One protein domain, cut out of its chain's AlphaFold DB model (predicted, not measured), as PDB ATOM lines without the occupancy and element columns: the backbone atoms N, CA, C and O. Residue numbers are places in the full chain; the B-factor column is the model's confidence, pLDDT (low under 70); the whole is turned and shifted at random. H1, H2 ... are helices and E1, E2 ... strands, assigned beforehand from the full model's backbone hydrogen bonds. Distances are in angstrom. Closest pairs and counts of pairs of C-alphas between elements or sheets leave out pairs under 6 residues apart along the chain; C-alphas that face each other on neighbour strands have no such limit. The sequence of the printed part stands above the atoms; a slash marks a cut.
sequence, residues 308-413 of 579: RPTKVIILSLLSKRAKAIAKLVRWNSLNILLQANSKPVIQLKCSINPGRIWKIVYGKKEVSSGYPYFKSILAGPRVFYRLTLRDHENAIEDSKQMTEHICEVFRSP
ATOM      1  N   ARG A 308     -16.280   5.848  -7.592       67.56
ATOM      2  CA  ARG A 308     -16.760   4.676  -6.837       67.56
ATOM      3  C   ARG A 308     -16.021   4.516  -5.508       67.56
ATOM      4  O   ARG A 308     -14.878   4.050  -5.528       67.56
ATOM      5  N   PRO A 309     -16.677   4.766  -4.357       66.62
ATOM      6  CA  PRO A 309     -16.070   4.546  -3.055       66.62
ATOM      7  C   PRO A 309     -15.564   3.112  -2.892       66.62
ATOM      8  O   PRO A 309     -14.463   2.907  -2.410       66.62
ATOM      9  N   THR A 310     -16.290   2.108  -3.395       69.50
ATOM     10  CA  THR A 310     -15.910   0.690  -3.260       69.50
ATOM     11  C   THR A 310     -14.598   0.321  -3.957       69.50
ATOM     12  O   THR A 310     -13.847  -0.477  -3.410       69.50
ATOM     13  N   LYS A 311     -14.275   0.907  -5.120       72.56
ATOM     14  CA  LYS A 311     -13.001   0.638  -5.819       72.56
ATOM     15  C   LYS A 311     -11.822   1.279  -5.088       72.56
ATOM     16  O   LYS A 311     -10.782   0.652  -4.935       72.56
ATOM     17  N   VAL A 312     -12.009   2.501  -4.589       76.31
ATOM     18  CA  VAL A 312     -11.014   3.201  -3.762       76.31
ATOM     19  C   VAL A 312     -10.802   2.465  -2.440       76.31
ATOM     20  O   VAL A 312      -9.664   2.321  -2.011       76.31
ATOM     21  N   ILE A 313     -11.872   1.940  -1.834       80.06
ATOM     22  CA  ILE A 313     -11.796   1.096  -0.635       80.06
ATOM     23  C   ILE A 313     -10.951  -0.136  -0.936       80.06
ATOM     24  O   ILE A 313      -9.940  -0.325  -0.271       80.06
ATOM     25  N   ILE A 314     -11.274  -0.900  -1.985       75.31
ATOM     26  CA  ILE A 314     -10.485  -2.078  -2.380       75.31
ATOM     27  C   ILE A 314      -9.016  -1.700  -2.614       75.31
ATOM     28  O   ILE A 314      -8.144  -2.302  -1.999       75.31
ATOM     29  N   LEU A 315      -8.736  -0.657  -3.409       76.69
ATOM     30  CA  LEU A 315      -7.375  -0.170  -3.670       76.69
ATOM     31  C   LEU A 315      -6.635   0.167  -2.371       76.69
ATOM     32  O   LEU A 315      -5.498  -0.250  -2.165       76.69
ATOM     33  N   SER A 316      -7.279   0.918  -1.482       79.62
ATOM     34  CA  SER A 316      -6.691   1.346  -0.212       79.62
ATOM     35  C   SER A 316      -6.447   0.193   0.766       79.62
ATOM     36  O   SER A 316      -5.619   0.341   1.661       79.62
ATOM     37  N   LEU A 317      -7.117  -0.949   0.593       79.31
ATOM     38  CA  LEU A 317      -6.877  -2.162   1.377       79.31
ATOM     39  C   LEU A 317      -5.681  -2.978   0.856       79.31
ATOM     40  O   LEU A 317      -5.163  -3.806   1.597       79.31
ATOM     41  N   LEU A 318      -5.195  -2.733  -0.370       71.31
ATOM     42  CA  LEU A 318      -4.099  -3.515  -0.963       71.31
ATOM     43  C   LEU A 318      -2.738  -3.263  -0.300       71.31
ATOM     44  O   LEU A 318      -1.900  -4.157  -0.243       71.31
ATOM     45  N   SER A 319      -2.467  -2.038   0.163       67.44
ATOM     46  CA  SER A 319      -1.213  -1.714   0.858       67.44
ATOM     47  C   SER A 319      -1.281  -0.391   1.621       67.44
ATOM     48  O   SER A 319      -2.065   0.502   1.295       67.44
ATOM     49  N   LYS A 320      -0.358  -0.199   2.577       70.56
ATOM     50  CA  LYS A 320      -0.170   1.088   3.277       70.56
ATOM     51  C   LYS A 320       0.083   2.248   2.306       70.56
ATOM     52  O   LYS A 320      -0.425   3.347   2.513       70.56
ATOM     53  N   ARG A 321       0.834   2.003   1.222       62.34
ATOM     54  CA  ARG A 321       1.110   3.006   0.182       62.34
ATOM     55  C   ARG A 321      -0.154   3.365  -0.597       62.34
ATOM     56  O   ARG A 321      -0.418   4.545  -0.797       62.34
ATOM     57  N   ALA A 322      -0.947   2.373  -0.997       68.56
ATOM     58  CA  ALA A 322      -2.206   2.606  -1.700       68.56
ATOM     59  C   ALA A 322      -3.209   3.375  -0.822       68.56
ATOM     60  O   ALA A 322      -3.831   4.325  -1.294       68.56
ATOM     61  N   LYS A 323      -3.283   3.049   0.476       79.12
ATOM     62  CA  LYS A 323      -4.044   3.825   1.466       79.12
ATOM     63  C   LYS A 323      -3.576   5.281   1.537       79.12
ATOM     64  O   LYS A 323      -4.404   6.186   1.491       79.12
ATOM     65  N   ALA A 324      -2.265   5.521   1.606       72.88
ATOM     66  CA  ALA A 324      -1.707   6.873   1.636       72.88
ATOM     67  C   ALA A 324      -2.044   7.672   0.364       72.88
ATOM     68  O   ALA A 324      -2.434   8.831   0.459       72.88
ATOM     69  N   ILE A 325      -1.973   7.043  -0.813       71.44
ATOM     70  CA  ILE A 325      -2.356   7.668  -2.087       71.44
ATOM     71  C   ILE A 325      -3.852   7.998  -2.100       71.44
ATOM     72  O   ILE A 325      -4.224   9.127  -2.414       71.44
ATOM     73  N   ALA A 326      -4.709   7.053  -1.703       78.38
ATOM     74  CA  ALA A 326      -6.153   7.269  -1.643       78.38
ATOM     75  C   ALA A 326      -6.515   8.455  -0.732       78.38
ATOM     76  O   ALA A 326      -7.403   9.232  -1.065       78.38
ATOM     77  N   LYS A 327      -5.781   8.651   0.369       81.56
ATOM     78  CA  LYS A 327      -5.955   9.789   1.282       81.56
ATOM     79  C   LYS A 327      -5.554  11.148   0.706       81.56
ATOM     80  O   LYS A 327      -6.004  12.163   1.239       81.56
ATOM     81  N   LEU A 328      -4.678  11.200  -0.300       76.88
ATOM     82  CA  LEU A 328      -4.231  12.459  -0.917       76.88
ATOM     83  C   LEU A 328      -5.262  13.023  -1.898       76.88
ATOM     84  O   LEU A 328      -5.257  14.222  -2.177       76.88
ATOM     85  N   VAL A 329      -6.163  12.178  -2.396       75.81
ATOM     86  CA  VAL A 329      -7.218  12.594  -3.317       75.81
ATOM     87  C   VAL A 329      -8.295  13.374  -2.561       75.81
ATOM     88  O   VAL A 329      -8.747  12.982  -1.485       75.81
ATOM     89  N   ARG A 330      -8.729  14.499  -3.137       77.06
ATOM     90  CA  ARG A 330      -9.835  15.294  -2.600       77.06
ATOM     91  C   ARG A 330     -11.167  14.650  -2.987       77.06
ATOM     92  O   ARG A 330     -11.696  14.911  -4.063       77.06
ATOM     93  N   TRP A 331     -11.693  13.805  -2.106       80.19
ATOM     94  CA  TRP A 331     -12.989  13.159  -2.300       80.19
ATOM     95  C   TRP A 331     -14.159  14.084  -1.966       80.19
ATOM     96  O   TRP A 331     -14.057  14.977  -1.124       80.19
ATOM     97  N   ASN A 332     -15.299  13.827  -2.606       79.94
ATOM     98  CA  ASN A 332     -16.571  14.398  -2.178       79.94
ATOM     99  C   ASN A 332     -17.010  13.753  -0.861       79.94
ATOM    100  O   ASN A 332     -16.791  12.557  -0.660       79.94
ATOM    101  N   SER A 333     -17.667  14.532   0.001       82.38
ATOM    102  CA  SER A 333     -18.193  14.023   1.269       82.38
ATOM    103  C   SER A 333     -19.170  12.876   1.022       82.38
ATOM    104  O   SER A 333     -20.108  12.996   0.227       82.38
ATOM    105  N   LEU A 334     -18.969  11.777   1.742       88.31
ATOM    106  CA  LEU A 334     -19.884  10.646   1.746       88.31
ATOM    107  C   LEU A 334     -20.841  10.750   2.927       88.31
ATOM    108  O   LEU A 334     -20.461  11.124   4.032       88.31
ATOM    109  N   ASN A 335     -22.093  10.384   2.685       90.44
ATOM    110  CA  ASN A 335     -23.061  10.095   3.727       90.44
ATOM    111  C   ASN A 335     -22.938   8.594   4.043       90.44
ATOM    112  O   ASN A 335     -23.306   7.758   3.211       90.44
ATOM    113  N   ILE A 336     -22.323   8.283   5.189       93.94
ATOM    114  CA  ILE A 336     -21.981   6.923   5.625       93.94
ATOM    115  C   ILE A 336     -23.012   6.451   6.647       93.94
ATOM    116  O   ILE A 336     -23.092   6.991   7.749       93.94
ATOM    117  N   LEU A 337     -23.762   5.414   6.284       94.12
ATOM    118  CA  LEU A 337     -24.757   4.785   7.140       94.12
ATOM    119  C   LEU A 337     -24.320   3.360   7.487       94.12
ATOM    120  O   LEU A 337     -24.138   2.534   6.594       94.12
ATOM    121  N   LEU A 338     -24.182   3.064   8.776       93.88
ATOM    122  CA  LEU A 338     -23.823   1.739   9.278       93.88
ATOM    123  C   LEU A 338     -25.050   1.055   9.892       93.88
ATOM    124  O   LEU A 338     -25.620   1.535  10.866       93.88
ATOM    125  N   GLN A 339     -25.450  -0.086   9.340       91.12
ATOM    126  CA  GLN A 339     -26.433  -0.984   9.949       91.12
ATOM    127  C   GLN A 339     -25.684  -2.166  10.538       91.12
ATOM    128  O   GLN A 339     -25.375  -3.104   9.811       91.12
ATOM    129  N   ALA A 340     -25.376  -2.125  11.829       80.69
ATOM    130  CA  ALA A 340     -24.631  -3.182  12.495       80.69
ATOM    131  C   ALA A 340     -25.603  -4.110  13.237       80.69
ATOM    132  O   ALA A 340     -25.874  -3.946  14.421       80.69
ATOM    133  N   ASN A 341     -26.190  -5.042  12.484       78.44
ATOM    134  CA  ASN A 341     -27.008  -6.149  12.984       78.44
ATOM    135  C   ASN A 341     -26.331  -7.490  12.635       78.44
ATOM    136  O   ASN A 341     -25.182  -7.494  12.204       78.44
ATOM    137  N   SER A 342     -27.036  -8.621  12.758       71.50
ATOM    138  CA  SER A 342     -26.492  -9.956  12.436       71.50
ATOM    139  C   SER A 342     -25.944 -10.115  11.007       71.50
ATOM    140  O   SER A 342     -25.244 -11.084  10.721       71.50
ATOM    141  N   LYS A 343     -26.248  -9.183  10.095       81.38
ATOM    142  CA  LYS A 343     -25.632  -9.060   8.769       81.38
ATOM    143  C   LYS A 343     -25.267  -7.596   8.532       81.38
ATOM    144  O   LYS A 343     -26.063  -6.874   7.921       81.38
ATOM    145  N   PRO A 344     -24.097  -7.139   9.008       87.56
ATOM    146  CA  PRO A 344     -23.782  -5.728   8.982       87.56
ATOM    147  C   PRO A 344     -23.712  -5.200   7.547       87.56
ATOM    148  O   PRO A 344     -23.229  -5.870   6.630       87.56
ATOM    149  N   VAL A 345     -24.223  -3.985   7.353       91.81
ATOM    150  CA  VAL A 345     -24.234  -3.299   6.060       91.81
ATOM    151  C   VAL A 345     -23.693  -1.890   6.226       91.81
ATOM    152  O   VAL A 345     -24.256  -1.094   6.974       91.81
ATOM    153  N   ILE A 346     -22.659  -1.553   5.460       93.81
ATOM    154  CA  ILE A 346     -22.177  -0.175   5.331       93.81
ATOM    155  C   ILE A 346     -22.745   0.384   4.035       93.81
ATOM    156  O   ILE A 346     -22.470  -0.132   2.951       93.81
ATOM    157  N   GLN A 347     -23.555   1.429   4.131       92.69
ATOM    158  CA  GLN A 347     -24.102   2.135   2.986       92.69
ATOM    159  C   GLN A 347     -23.374   3.459   2.804       92.69
ATOM    160  O   GLN A 347     -23.214   4.230   3.745       92.69
ATOM    161  N   LEU A 348     -22.958   3.733   1.575       91.62
ATOM    162  CA  LEU A 348     -22.307   4.976   1.193       91.62
ATOM    163  C   LEU A 348     -23.193   5.661   0.162       91.62
ATOM    164  O   LEU A 348     -23.630   5.033  -0.808       91.62
ATOM    165  N   LYS A 349     -23.448   6.952   0.358       88.12
ATOM    166  CA  LYS A 349     -24.183   7.787  -0.593       88.12
ATOM    167  C   LYS A 349     -23.388   9.056  -0.877       88.12
ATOM    168  O   LYS A 349     -22.953   9.740   0.045       88.12
ATOM    169  N   CYS A 350     -23.200   9.363  -2.155       78.69
ATOM    170  CA  CYS A 350     -22.521  10.579  -2.593       78.69
ATOM    171  C   CYS A 350     -23.535  11.724  -2.700       78.69
ATOM    172  O   CYS A 350     -24.620  11.531  -3.250       78.69
ATOM    173  N   SER A 351     -23.185  12.911  -2.203       72.00
ATOM    174  CA  SER A 351     -24.052  14.097  -2.272       72.00
ATOM    175  C   SER A 351     -24.335  14.549  -3.708       72.00
ATOM    176  O   SER A 351     -25.444  14.981  -4.001       72.00
ATOM    177  N   ILE A 352     -23.364  14.394  -4.614       69.56
ATOM    178  CA  ILE A 352     -23.461  14.843  -6.015       69.56
ATOM    179  C   ILE A 352     -24.333  13.905  -6.862       69.56
ATOM    180  O   ILE A 352     -24.892  14.320  -7.872       69.56
ATOM    181  N   ASN A 353     -24.473  12.637  -6.464       71.31
ATOM    182  CA  ASN A 353     -25.269  11.667  -7.213       71.31
ATOM    183  C   ASN A 353     -26.119  10.793  -6.273       71.31
ATOM    184  O   ASN A 353     -25.781   9.633  -6.020       71.31
ATOM    185  N   PRO A 354     -27.236  11.331  -5.743       70.38
ATOM    186  CA  PRO A 354     -28.065  10.632  -4.764       70.38
ATOM    187  C   PRO A 354     -28.776   9.396  -5.334       70.38
ATOM    188  O   PRO A 354     -29.254   8.568  -4.554       70.38
ATOM    189  N   GLY A 355     -28.845   9.257  -6.665       74.94
ATOM    190  CA  GLY A 355     -29.384   8.080  -7.351       74.94
ATOM    191  C   GLY A 355     -28.484   6.844  -7.252       74.94
ATOM    192  O   GLY A 355     -28.927   5.739  -7.562       74.94
ATOM    193  N   ARG A 356     -27.236   6.991  -6.791       78.25
ATOM    194  CA  ARG A 356     -26.282   5.887  -6.643       78.25
ATOM    195  C   ARG A 356     -26.021   5.587  -5.173       78.25
ATOM    196  O   ARG A 356     -25.696   6.478  -4.388       78.25
ATOM    197  N   ILE A 357     -26.169   4.318  -4.806       84.25
ATOM    198  CA  ILE A 357     -25.981   3.837  -3.436       84.25
ATOM    199  C   ILE A 357     -25.007   2.668  -3.474       84.25
ATOM    200  O   ILE A 357     -25.244   1.670  -4.155       84.25
ATOM    201  N   TRP A 358     -23.925   2.765  -2.710       88.94
ATOM    202  CA  TRP A 358     -22.982   1.667  -2.534       88.94
ATOM    203  C   TRP A 358     -23.281   0.963  -1.215       88.94
ATOM    204  O   TRP A 358     -23.538   1.618  -0.211       88.94
ATOM    205  N   LYS A 359     -23.275  -0.367  -1.216       90.31
ATOM    206  CA  LYS A 359     -23.508  -1.209  -0.045       90.31
ATOM    207  C   LYS A 359     -22.364  -2.200   0.092       90.31
ATOM    208  O   LYS A 359     -22.106  -2.958  -0.838       90.31
ATOM    209  N   ILE A 360     -21.721  -2.217   1.246       89.75
ATOM    210  CA  ILE A 360     -20.758  -3.243   1.637       89.75
ATOM    211  C   ILE A 360     -21.495  -4.189   2.574       89.75
ATOM    212  O   ILE A 360     -22.103  -3.735   3.540       89.75
ATOM    213  N   VAL A 361     -21.501  -5.476   2.245       88.19
ATOM    214  CA  VAL A 361     -22.230  -6.515   2.982       88.19
ATOM    215  C   VAL A 361     -21.300  -7.679   3.296       88.19
ATOM    216  O   VAL A 361     -20.413  -7.986   2.504       88.19
ATOM    217  N   TYR A 362     -21.537  -8.356   4.414       83.81
ATOM    218  CA  TYR A 362     -20.785  -9.544   4.819       83.81
ATOM    219  C   TYR A 362     -21.646 -10.792   4.594       83.81
ATOM    220  O   TYR A 362     -22.815 -10.823   4.987       83.81
ATOM    221  N   GLY A 363     -21.115 -11.797   3.891       72.81
ATOM    222  CA  GLY A 363     -21.880 -12.981   3.488       72.81
ATOM    223  C   GLY A 363     -21.112 -14.297   3.624       72.81
ATOM    224  O   GLY A 363     -19.937 -14.376   3.280       72.81
ATOM    225  N   LYS A 364     -21.814 -15.353   4.072       66.62
ATOM    226  CA  LYS A 364     -21.252 -16.702   4.301       66.62
ATOM    227  C   LYS A 364     -21.212 -17.621   3.066       66.62
ATOM    228  O   LYS A 364     -20.497 -18.613   3.095       66.62
ATOM    229  N   LYS A 365     -22.005 -17.364   2.011       54.09
ATOM    230  CA  LYS A 365     -22.378 -18.411   1.026       54.09
ATOM    231  C   LYS A 365     -22.040 -18.190  -0.457       54.09
ATOM    232  O   LYS A 365     -22.368 -19.058  -1.250       54.09
ATOM    233  N   GLU A 366     -21.363 -17.114  -0.858       48.31
ATOM    234  CA  GLU A 366     -21.138 -16.835  -2.298       48.31
ATOM    235  C   GLU A 366     -19.736 -16.303  -2.631       48.31
ATOM    236  O   GLU A 366     -19.582 -15.399  -3.446       48.31
ATOM    237  N   VAL A 367     -18.679 -16.840  -2.017       49.25
ATOM    238  CA  VAL A 367     -17.309 -16.486  -2.425       49.25
ATOM    239  C   VAL A 367     -16.543 -17.744  -2.809       49.25
ATOM    240  O   VAL A 367     -15.635 -18.178  -2.098       49.25
ATOM    241  N   SER A 368     -16.927 -18.344  -3.939       45.44
ATOM    242  CA  SER A 368     -16.240 -19.495  -4.546       45.44
ATOM    243  C   SER A 368     -14.783 -19.198  -4.939       45.44
ATOM    244  O   SER A 368     -14.033 -20.133  -5.188       45.44
ATOM    245  N   SER A 369     -14.356 -17.928  -4.952       47.56
ATOM    246  CA  SER A 369     -13.027 -17.501  -5.418       47.56
ATOM    247  C   SER A 369     -12.076 -16.955  -4.342       47.56
ATOM    248  O   SER A 369     -10.947 -16.615  -4.664       47.56
ATOM    249  N   GLY A 370     -12.489 -16.829  -3.076       52.47
ATOM    250  CA  GLY A 370     -11.663 -16.186  -2.036       52.47
ATOM    251  C   GLY A 370     -11.502 -14.657  -2.145       52.47
ATOM    252  O   GLY A 370     -10.873 -14.075  -1.268       52.47
ATOM    253  N   TYR A 371     -12.104 -13.997  -3.143       52.50
ATOM    254  CA  TYR A 371     -11.992 -12.546  -3.373       52.50
ATOM    255  C   TYR A 371     -13.314 -11.783  -3.158       52.50
ATOM    256  O   TYR A 371     -14.386 -12.363  -3.328       52.50
ATOM    257  N   PRO A 372     -13.277 -10.473  -2.836       61.19
ATOM    258  CA  PRO A 372     -14.474  -9.637  -2.741       61.19
ATOM    259  C   PRO A 372     -15.323  -9.686  -4.019       61.19
ATOM    260  O   PRO A 372     -14.815  -9.460  -5.117       61.19
ATOM    261  N   TYR A 373     -16.625  -9.939  -3.883       65.81
ATOM    262  CA  TYR A 373     -17.546 -10.015  -5.021       65.81
ATOM    263  C   TYR A 373     -18.271  -8.683  -5.232       65.81
ATOM    264  O   TYR A 373     -18.843  -8.121  -4.295       65.81
ATOM    265  N   PHE A 374     -18.272  -8.177  -6.466       71.62
ATOM    266  CA  PHE A 374     -18.932  -6.926  -6.833       71.62
ATOM    267  C   PHE A 374     -20.117  -7.175  -7.771       71.62
ATOM    268  O   PHE A 374     -19.976  -7.848  -8.790       71.62
ATOM    269  N   LYS A 375     -21.278  -6.585  -7.463       72.88
ATOM    270  CA  LYS A 375     -22.483  -6.649  -8.302       72.88
ATOM    271  C   LYS A 375     -23.173  -5.293  -8.368       72.88
ATOM    272  O   LYS A 375     -23.437  -4.680  -7.335       72.88
ATOM    273  N   SER A 376     -23.522  -4.845  -9.568       72.62
ATOM    274  CA  SER A 376     -24.461  -3.741  -9.766       72.62
ATOM    275  C   SER A 376     -25.886  -4.285  -9.911       72.62
ATOM    276  O   SER A 376     -26.119  -5.332 -10.513       72.62
ATOM    277  N   ILE A 377     -26.852  -3.596  -9.311       71.06
ATOM    278  CA  ILE A 377     -28.280  -3.891  -9.430       71.06
ATOM    279  C   ILE A 377     -28.977  -2.586  -9.803       71.06
ATOM    280  O   ILE A 377     -28.926  -1.610  -9.049       71.06
ATOM    281  N   LEU A 378     -29.620  -2.574 -10.967       67.75
ATOM    282  CA  LEU A 378     -30.503  -1.490 -11.374       67.75
ATOM    283  C   LEU A 378     -31.868  -1.700 -10.703       67.75
ATOM    284  O   LEU A 378     -32.446  -2.778 -10.821       67.75
ATOM    285  N   ALA A 379     -32.379  -0.699  -9.990       65.38
ATOM    286  CA  ALA A 379     -33.705  -0.748  -9.379       65.38
ATOM    287  C   ALA A 379     -34.406   0.603  -9.577       65.38
ATOM    288  O   ALA A 379     -34.259   1.533  -8.776       65.38
ATOM    289  N   GLY A 380     -35.145   0.715 -10.684       70.81
ATOM    290  CA  GLY A 380     -35.794   1.959 -11.103       70.81
ATOM    291  C   GLY A 380     -34.765   3.057 -11.430       70.81
ATOM    292  O   GLY A 380     -33.766   2.758 -12.084       70.81
ATOM    293  N   PRO A 381     -34.946   4.310 -10.961       69.69
ATOM    294  CA  PRO A 381     -33.992   5.399 -11.204       69.69
ATOM    295  C   PRO A 381     -32.719   5.297 -10.343       69.69
ATOM    296  O   PRO A 381     -31.864   6.181 -10.401       69.69
ATOM    297  N   ARG A 382     -32.598   4.264  -9.494       71.31
ATOM    298  CA  ARG A 382     -31.464   4.082  -8.584       71.31
ATOM    299  C   ARG A 382     -30.576   2.926  -9.017       71.31
ATOM    300  O   ARG A 382     -31.049   1.871  -9.435       71.31
ATOM    301  N   VAL A 383     -29.274   3.113  -8.829       75.31
ATOM    302  CA  VAL A 383     -28.265   2.073  -9.045       75.31
ATOM    303  C   VAL A 383     -27.658   1.688  -7.705       75.31
ATOM    304  O   VAL A 383     -27.110   2.533  -6.990       75.31
ATOM    305  N   PHE A 384     -27.753   0.405  -7.369       79.06
ATOM    306  CA  PHE A 384     -27.149  -0.164  -6.174       79.06
ATOM    307  C   PHE A 384     -25.878  -0.912  -6.546       79.06
ATOM    308  O   PHE A 384     -25.913  -1.868  -7.313       79.06
ATOM    309  N   TYR A 385     -24.760  -0.514  -5.958       81.69
ATOM    310  CA  TYR A 385     -23.498  -1.228  -6.087       81.69
ATOM    311  C   TYR A 385     -23.251  -2.018  -4.812       81.69
ATOM    312  O   TYR A 385     -23.115  -1.430  -3.742       81.69
ATOM    313  N   ARG A 386     -23.211  -3.342  -4.904       82.38
ATOM    314  CA  ARG A 386     -22.982  -4.235  -3.772       82.38
ATOM    315  C   ARG A 386     -21.558  -4.780  -3.829       82.38
ATOM    316  O   ARG A 386     -21.182  -5.388  -4.824       82.38
ATOM    317  N   LEU A 387     -20.804  -4.573  -2.755       83.56
ATOM    318  CA  LEU A 387     -19.540  -5.243  -2.470       83.56
ATOM    319  C   LEU A 387     -19.788  -6.266  -1.361       83.56
ATOM    320  O   LEU A 387     -20.133  -5.885  -0.245       83.56
ATOM    321  N   THR A 388     -19.640  -7.547  -1.668       81.44
ATOM    322  CA  THR A 388     -19.763  -8.627  -0.690       81.44
ATOM    323  C   THR A 388     -18.374  -9.032  -0.213       81.44
ATOM    324  O   THR A 388     -17.540  -9.461  -1.012       81.44
ATOM    325  N   LEU A 389     -18.140  -8.895   1.088       79.62
ATOM    326  CA  LEU A 389     -16.951  -9.378   1.780       79.62
ATOM    327  C   LEU A 389     -17.245 -10.730   2.435       79.62
ATOM    328  O   LEU A 389     -18.394 -11.042   2.772       79.62
ATOM    329  N   ARG A 390     -16.199 -11.546   2.590       77.00
ATOM    330  CA  ARG A 390     -16.291 -12.819   3.307       77.00
ATOM    331  C   ARG A 390     -16.564 -12.532   4.785       77.00
ATOM    332  O   ARG A 390     -15.902 -11.694   5.383       77.00
ATOM    333  N   ASP A 391     -17.555 -13.220   5.335       76.00
ATOM    334  CA  ASP A 391     -17.843 -13.216   6.768       76.00
ATOM    335  C   ASP A 391     -16.866 -14.172   7.478       76.00
ATOM    336  O   ASP A 391     -16.953 -15.384   7.277       76.00
ATOM    337  N   HIS A 392     -15.922 -13.630   8.256       68.06
ATOM    338  CA  HIS A 392     -14.932 -14.398   9.030       68.06
ATOM    339  C   HIS A 392     -15.440 -14.782  10.429       68.06
ATOM    340  O   HIS A 392     -14.658 -14.852  11.369       68.06
ATOM    341  N   GLU A 393     -16.750 -14.978  10.589       75.44
ATOM    342  CA  GLU A 393     -17.413 -15.287  11.868       75.44
ATOM    343  C   GLU A 393     -17.431 -14.130  12.883       75.44
ATOM    344  O   GLU A 393     -18.065 -14.251  13.928       75.44
ATOM    345  N   ASN A 394     -16.841 -12.978  12.543       82.50
ATOM    346  CA  ASN A 394     -16.909 -11.740  13.322       82.50
ATOM    347  C   ASN A 394     -17.241 -10.517  12.446       82.50
ATOM    348  O   ASN A 394     -16.568  -9.486  12.476       82.50
ATOM    349  N   ALA A 395     -18.304 -10.629  11.644       84.62
ATOM    350  CA  ALA A 395     -18.712  -9.590  10.696       84.62
ATOM    351  C   ALA A 395     -18.913  -8.200  11.330       84.62
ATOM    352  O   ALA A 395     -18.746  -7.187  10.651       84.62
ATOM    353  N   ILE A 396     -19.288  -8.129  12.612       86.69
ATOM    354  CA  ILE A 396     -19.481  -6.856  13.315       86.69
ATOM    355  C   ILE A 396     -18.143  -6.151  13.515       86.69
ATOM    356  O   ILE A 396     -18.040  -4.975  13.168       86.69
ATOM    357  N   GLU A 397     -17.118  -6.847  13.998       89.00
ATOM    358  CA  GLU A 397     -15.790  -6.257  14.177       89.00
ATOM    359  C   GLU A 397     -15.151  -5.881  12.834       89.00
ATOM    360  O   GLU A 397     -14.671  -4.758  12.676       89.00
ATOM    361  N   ASP A 398     -15.276  -6.748  11.824       88.25
ATOM    362  CA  ASP A 398     -14.843  -6.441  10.454       88.25
ATOM    363  C   ASP A 398     -15.543  -5.171   9.927       88.25
ATOM    364  O   ASP A 398     -14.930  -4.312   9.285       88.25
ATOM    365  N   SER A 399     -16.835  -4.999  10.237       90.38
ATOM    366  CA  SER A 399     -17.600  -3.812   9.846       90.38
ATOM    367  C   SER A 399     -17.173  -2.538  10.571       90.38
ATOM    368  O   SER A 399     -17.182  -1.477   9.937       90.38
ATOM    369  N   LYS A 400     -16.752  -2.620  11.841       92.38
ATOM    370  CA  LYS A 400     -16.180  -1.483  12.578       92.38
ATOM    371  C   LYS A 400     -14.892  -1.035  11.903       92.38
ATOM    372  O   LYS A 400     -14.831   0.090  11.417       92.38
ATOM    373  N   GLN A 401     -13.933  -1.947  11.737       91.69
ATOM    374  CA  GLN A 401     -12.639  -1.661  11.107       91.69
ATOM    375  C   GLN A 401     -12.794  -1.112   9.684       91.69
ATOM    376  O   GLN A 401     -12.139  -0.141   9.299       91.69
ATOM    377  N   MET A 402     -13.704  -1.690   8.897       92.31
ATOM    378  CA  MET A 402     -14.007  -1.193   7.559       92.31
ATOM    379  C   MET A 402     -14.608   0.216   7.603       92.31
ATOM    380  O   MET A 402     -14.238   1.065   6.794       92.31
ATOM    381  N   THR A 403     -15.512   0.493   8.545       94.19
ATOM    382  CA  THR A 403     -16.110   1.825   8.707       94.19
ATOM    383  C   THR A 403     -15.057   2.857   9.102       94.19
ATOM    384  O   THR A 403     -15.012   3.924   8.489       94.19
ATOM    385  N   GLU A 404     -14.173   2.535  10.048       94.81
ATOM    386  CA  GLU A 404     -13.053   3.397  10.440       94.81
ATOM    387  C   GLU A 404     -12.155   3.710   9.244       94.81
ATOM    388  O   GLU A 404     -11.879   4.873   8.947       94.81
ATOM    389  N   HIS A 405     -11.775   2.674   8.494       93.06
ATOM    390  CA  HIS A 405     -10.944   2.806   7.304       93.06
ATOM    391  C   HIS A 405     -11.603   3.681   6.229       93.06
ATOM    392  O   HIS A 405     -10.944   4.533   5.636       93.06
ATOM    393  N   ILE A 406     -12.910   3.529   5.997       92.75
ATOM    394  CA  ILE A 406     -13.666   4.378   5.065       92.75
ATOM    395  C   ILE A 406     -13.665   5.831   5.542       92.75
ATOM    396  O   ILE A 406     -13.370   6.730   4.750       92.75
ATOM    397  N   CYS A 407     -13.960   6.075   6.819       92.56
ATOM    398  CA  CYS A 407     -13.960   7.425   7.377       92.56
ATOM    399  C   CYS A 407     -12.582   8.085   7.217       92.56
ATOM    400  O   CYS A 407     -12.485   9.246   6.822       92.56
ATOM    401  N   GLU A 408     -11.513   7.317   7.433       92.56
ATOM    402  CA  GLU A 408     -10.127   7.757   7.305       92.56
ATOM    403  C   GLU A 408      -9.726   8.072   5.850       92.56
ATOM    404  O   GLU A 408      -9.022   9.054   5.595       92.56
ATOM    405  N   VAL A 409     -10.162   7.256   4.882       90.06
ATOM    406  CA  VAL A 409      -9.836   7.416   3.453       90.06
ATOM    407  C   VAL A 409     -10.613   8.571   2.821       90.06
ATOM    408  O   VAL A 409     -10.023   9.393   2.119       90.06
ATOM    409  N   PHE A 410     -11.918   8.666   3.082       89.38
ATOM    410  CA  PHE A 410     -12.786   9.687   2.481       89.38
ATOM    411  C   PHE A 410     -12.921  10.954   3.322       89.38
ATOM    412  O   PHE A 410     -13.612  11.882   2.902       89.38
ATOM    413  N   ARG A 411     -12.295  10.998   4.505       89.75
ATOM    414  CA  ARG A 411     -12.395  12.112   5.465       89.75
ATOM    415  C   ARG A 411     -13.851  12.503   5.734       89.75
ATOM    416  O   ARG A 411     -14.195  13.679   5.784       89.75
ATOM    417  N   SER A 412     -14.712  11.494   5.818       92.00
ATOM    418  CA  SER A 412     -16.157  11.647   5.965       92.00
ATOM    419  C   SER A 412     -16.585  10.934   7.247       92.00
ATOM    420  O   SER A 412     -16.304   9.744   7.356       92.00
ATOM    421  N   PRO A 413     -17.220  11.619   8.211       94.31
ATOM    422  CA  PRO A 413     -17.706  10.984   9.432       94.31
ATOM    423  C   PRO A 413     -18.940  10.111   9.165       94.31
ATOM    424  O   PRO A 413     -19.645  10.280   8.162       94.31
TER     425      PRO A 413
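Overview. This is residues 308 to 413 of the 579 residues of the protein "FBA_2 domain-containing protein" of Caenorhabditis nigoni (UniProt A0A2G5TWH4). One twisted sheet of five strands forms a wall, with the helices H1 and H3 over one face and no named helix over the other. H3 runs along the strands over E2, while H1 reaches the sheet with its residues 309 to 314 and leads away from it to H2, which is off the sheet and folds back along H1 to the last turn of H3. The printed part has 106 residues with three named helices and five named strands, in the order H1 H2 E1 E2 E3 E4 E5 H3; the sheet is mixed, in the order E1, E2, E3, E5, E4, and the class is mixed, helices and strands. The whole is compact, with a radius of gyration of the C-alphas of 13.5 A and spans of 38 by 36 by 25 A.

Arrangement. H1, residues 309 to 318, and H2, residues 320 to 328, form a helical hairpin; they touch, the closest C-alphas being those of Ser 316 and Lys 323, 4.0 A apart, at a shallow tilt of 34.8 degrees, only just short of steep, opposite ways. E1, residues 334 to 340, E2, residues 345 to 350, and E3, residues 356 to 363, form a meander, each strand the antiparallel neighbour of the one before. N 337 and O 347 are 2.9 A apart across E1 and E2, and N 348 and O 358 are 2.8 A apart across E2 and E3, both within hydrogen-bond range. E4, residues 373 to 379, is an edge strand, as is E1, and forms a hairpin with E5, residues 382 to 390; N 377 and O 384 are 2.8 A apart. E5 is parallel to its other neighbour, E3, with an angle of 24 degrees between their directions, and N 359 and O 385 are 2.7 A apart. From edge to edge the strands' lines turn by 73 degrees. H3, residues 395 to 410, lies on the same face of the sheet as H1, an arrangement of two layers, helices on one face of a sheet. H3 has a height over the sheet of 8.8 A and lies over E2, along the strands at 3 degrees on the local plane; the closest C-alphas of E2 and H3 are those of Ile 346 and Thr 403, 7.2 A apart. H1 has a height over the sheet of 10.5 A and lies over E3, along the strands at 15 degrees on the local plane; the closest C-alphas of H1 and E3 are those of Thr 310 and Trp 358, 7.2 A apart. With residues 406 to 409 alone H3 only just touches H1, with 3 pairs of C-alphas within 8 A, about perpendicular at 79 degrees; the closest are those of Ile 313 and Ile 406, 6.8 A apart. With residues 408 to 410 alone H3 touches H2, at a steep tilt of 49 degrees, the same way; the closest C-alphas are those of Lys 327 and Val 409, 5.0 A apart. H2 is not on the sheet. In H1, H2 and H3 every O i to N i+4 pair is within hydrogen-bond range.

Along the chain. H1 begins at C-alpha 309, (-16.070, 4.546, -3.055), and measures 14.6 A; H2 measures 12.8 A. E1 measures 18.1 A, E2 16.4 A, E3 21.9 A and E4 19.1 A. E5, the longest strand, measures 25.6 A and begins at C-alpha 382, (-31.464, 4.082, -8.584). H3, the longest helix, measures 21.8 A and ends at C-alpha 410, (-12.786, 9.687, 2.481).

Size, cuts and confidence. The two C-alphas farthest apart are those of Arg 321 and Gly 380, 38.6 A. The printed part has no cut. The link from E3 to E4, nine residues, is short but not tight, the other links are tight, and no link is long. The mean pLDDT of the printed part is 78.4; 21 residues are under 70, among them residues 308 to 310 and 364 to 373.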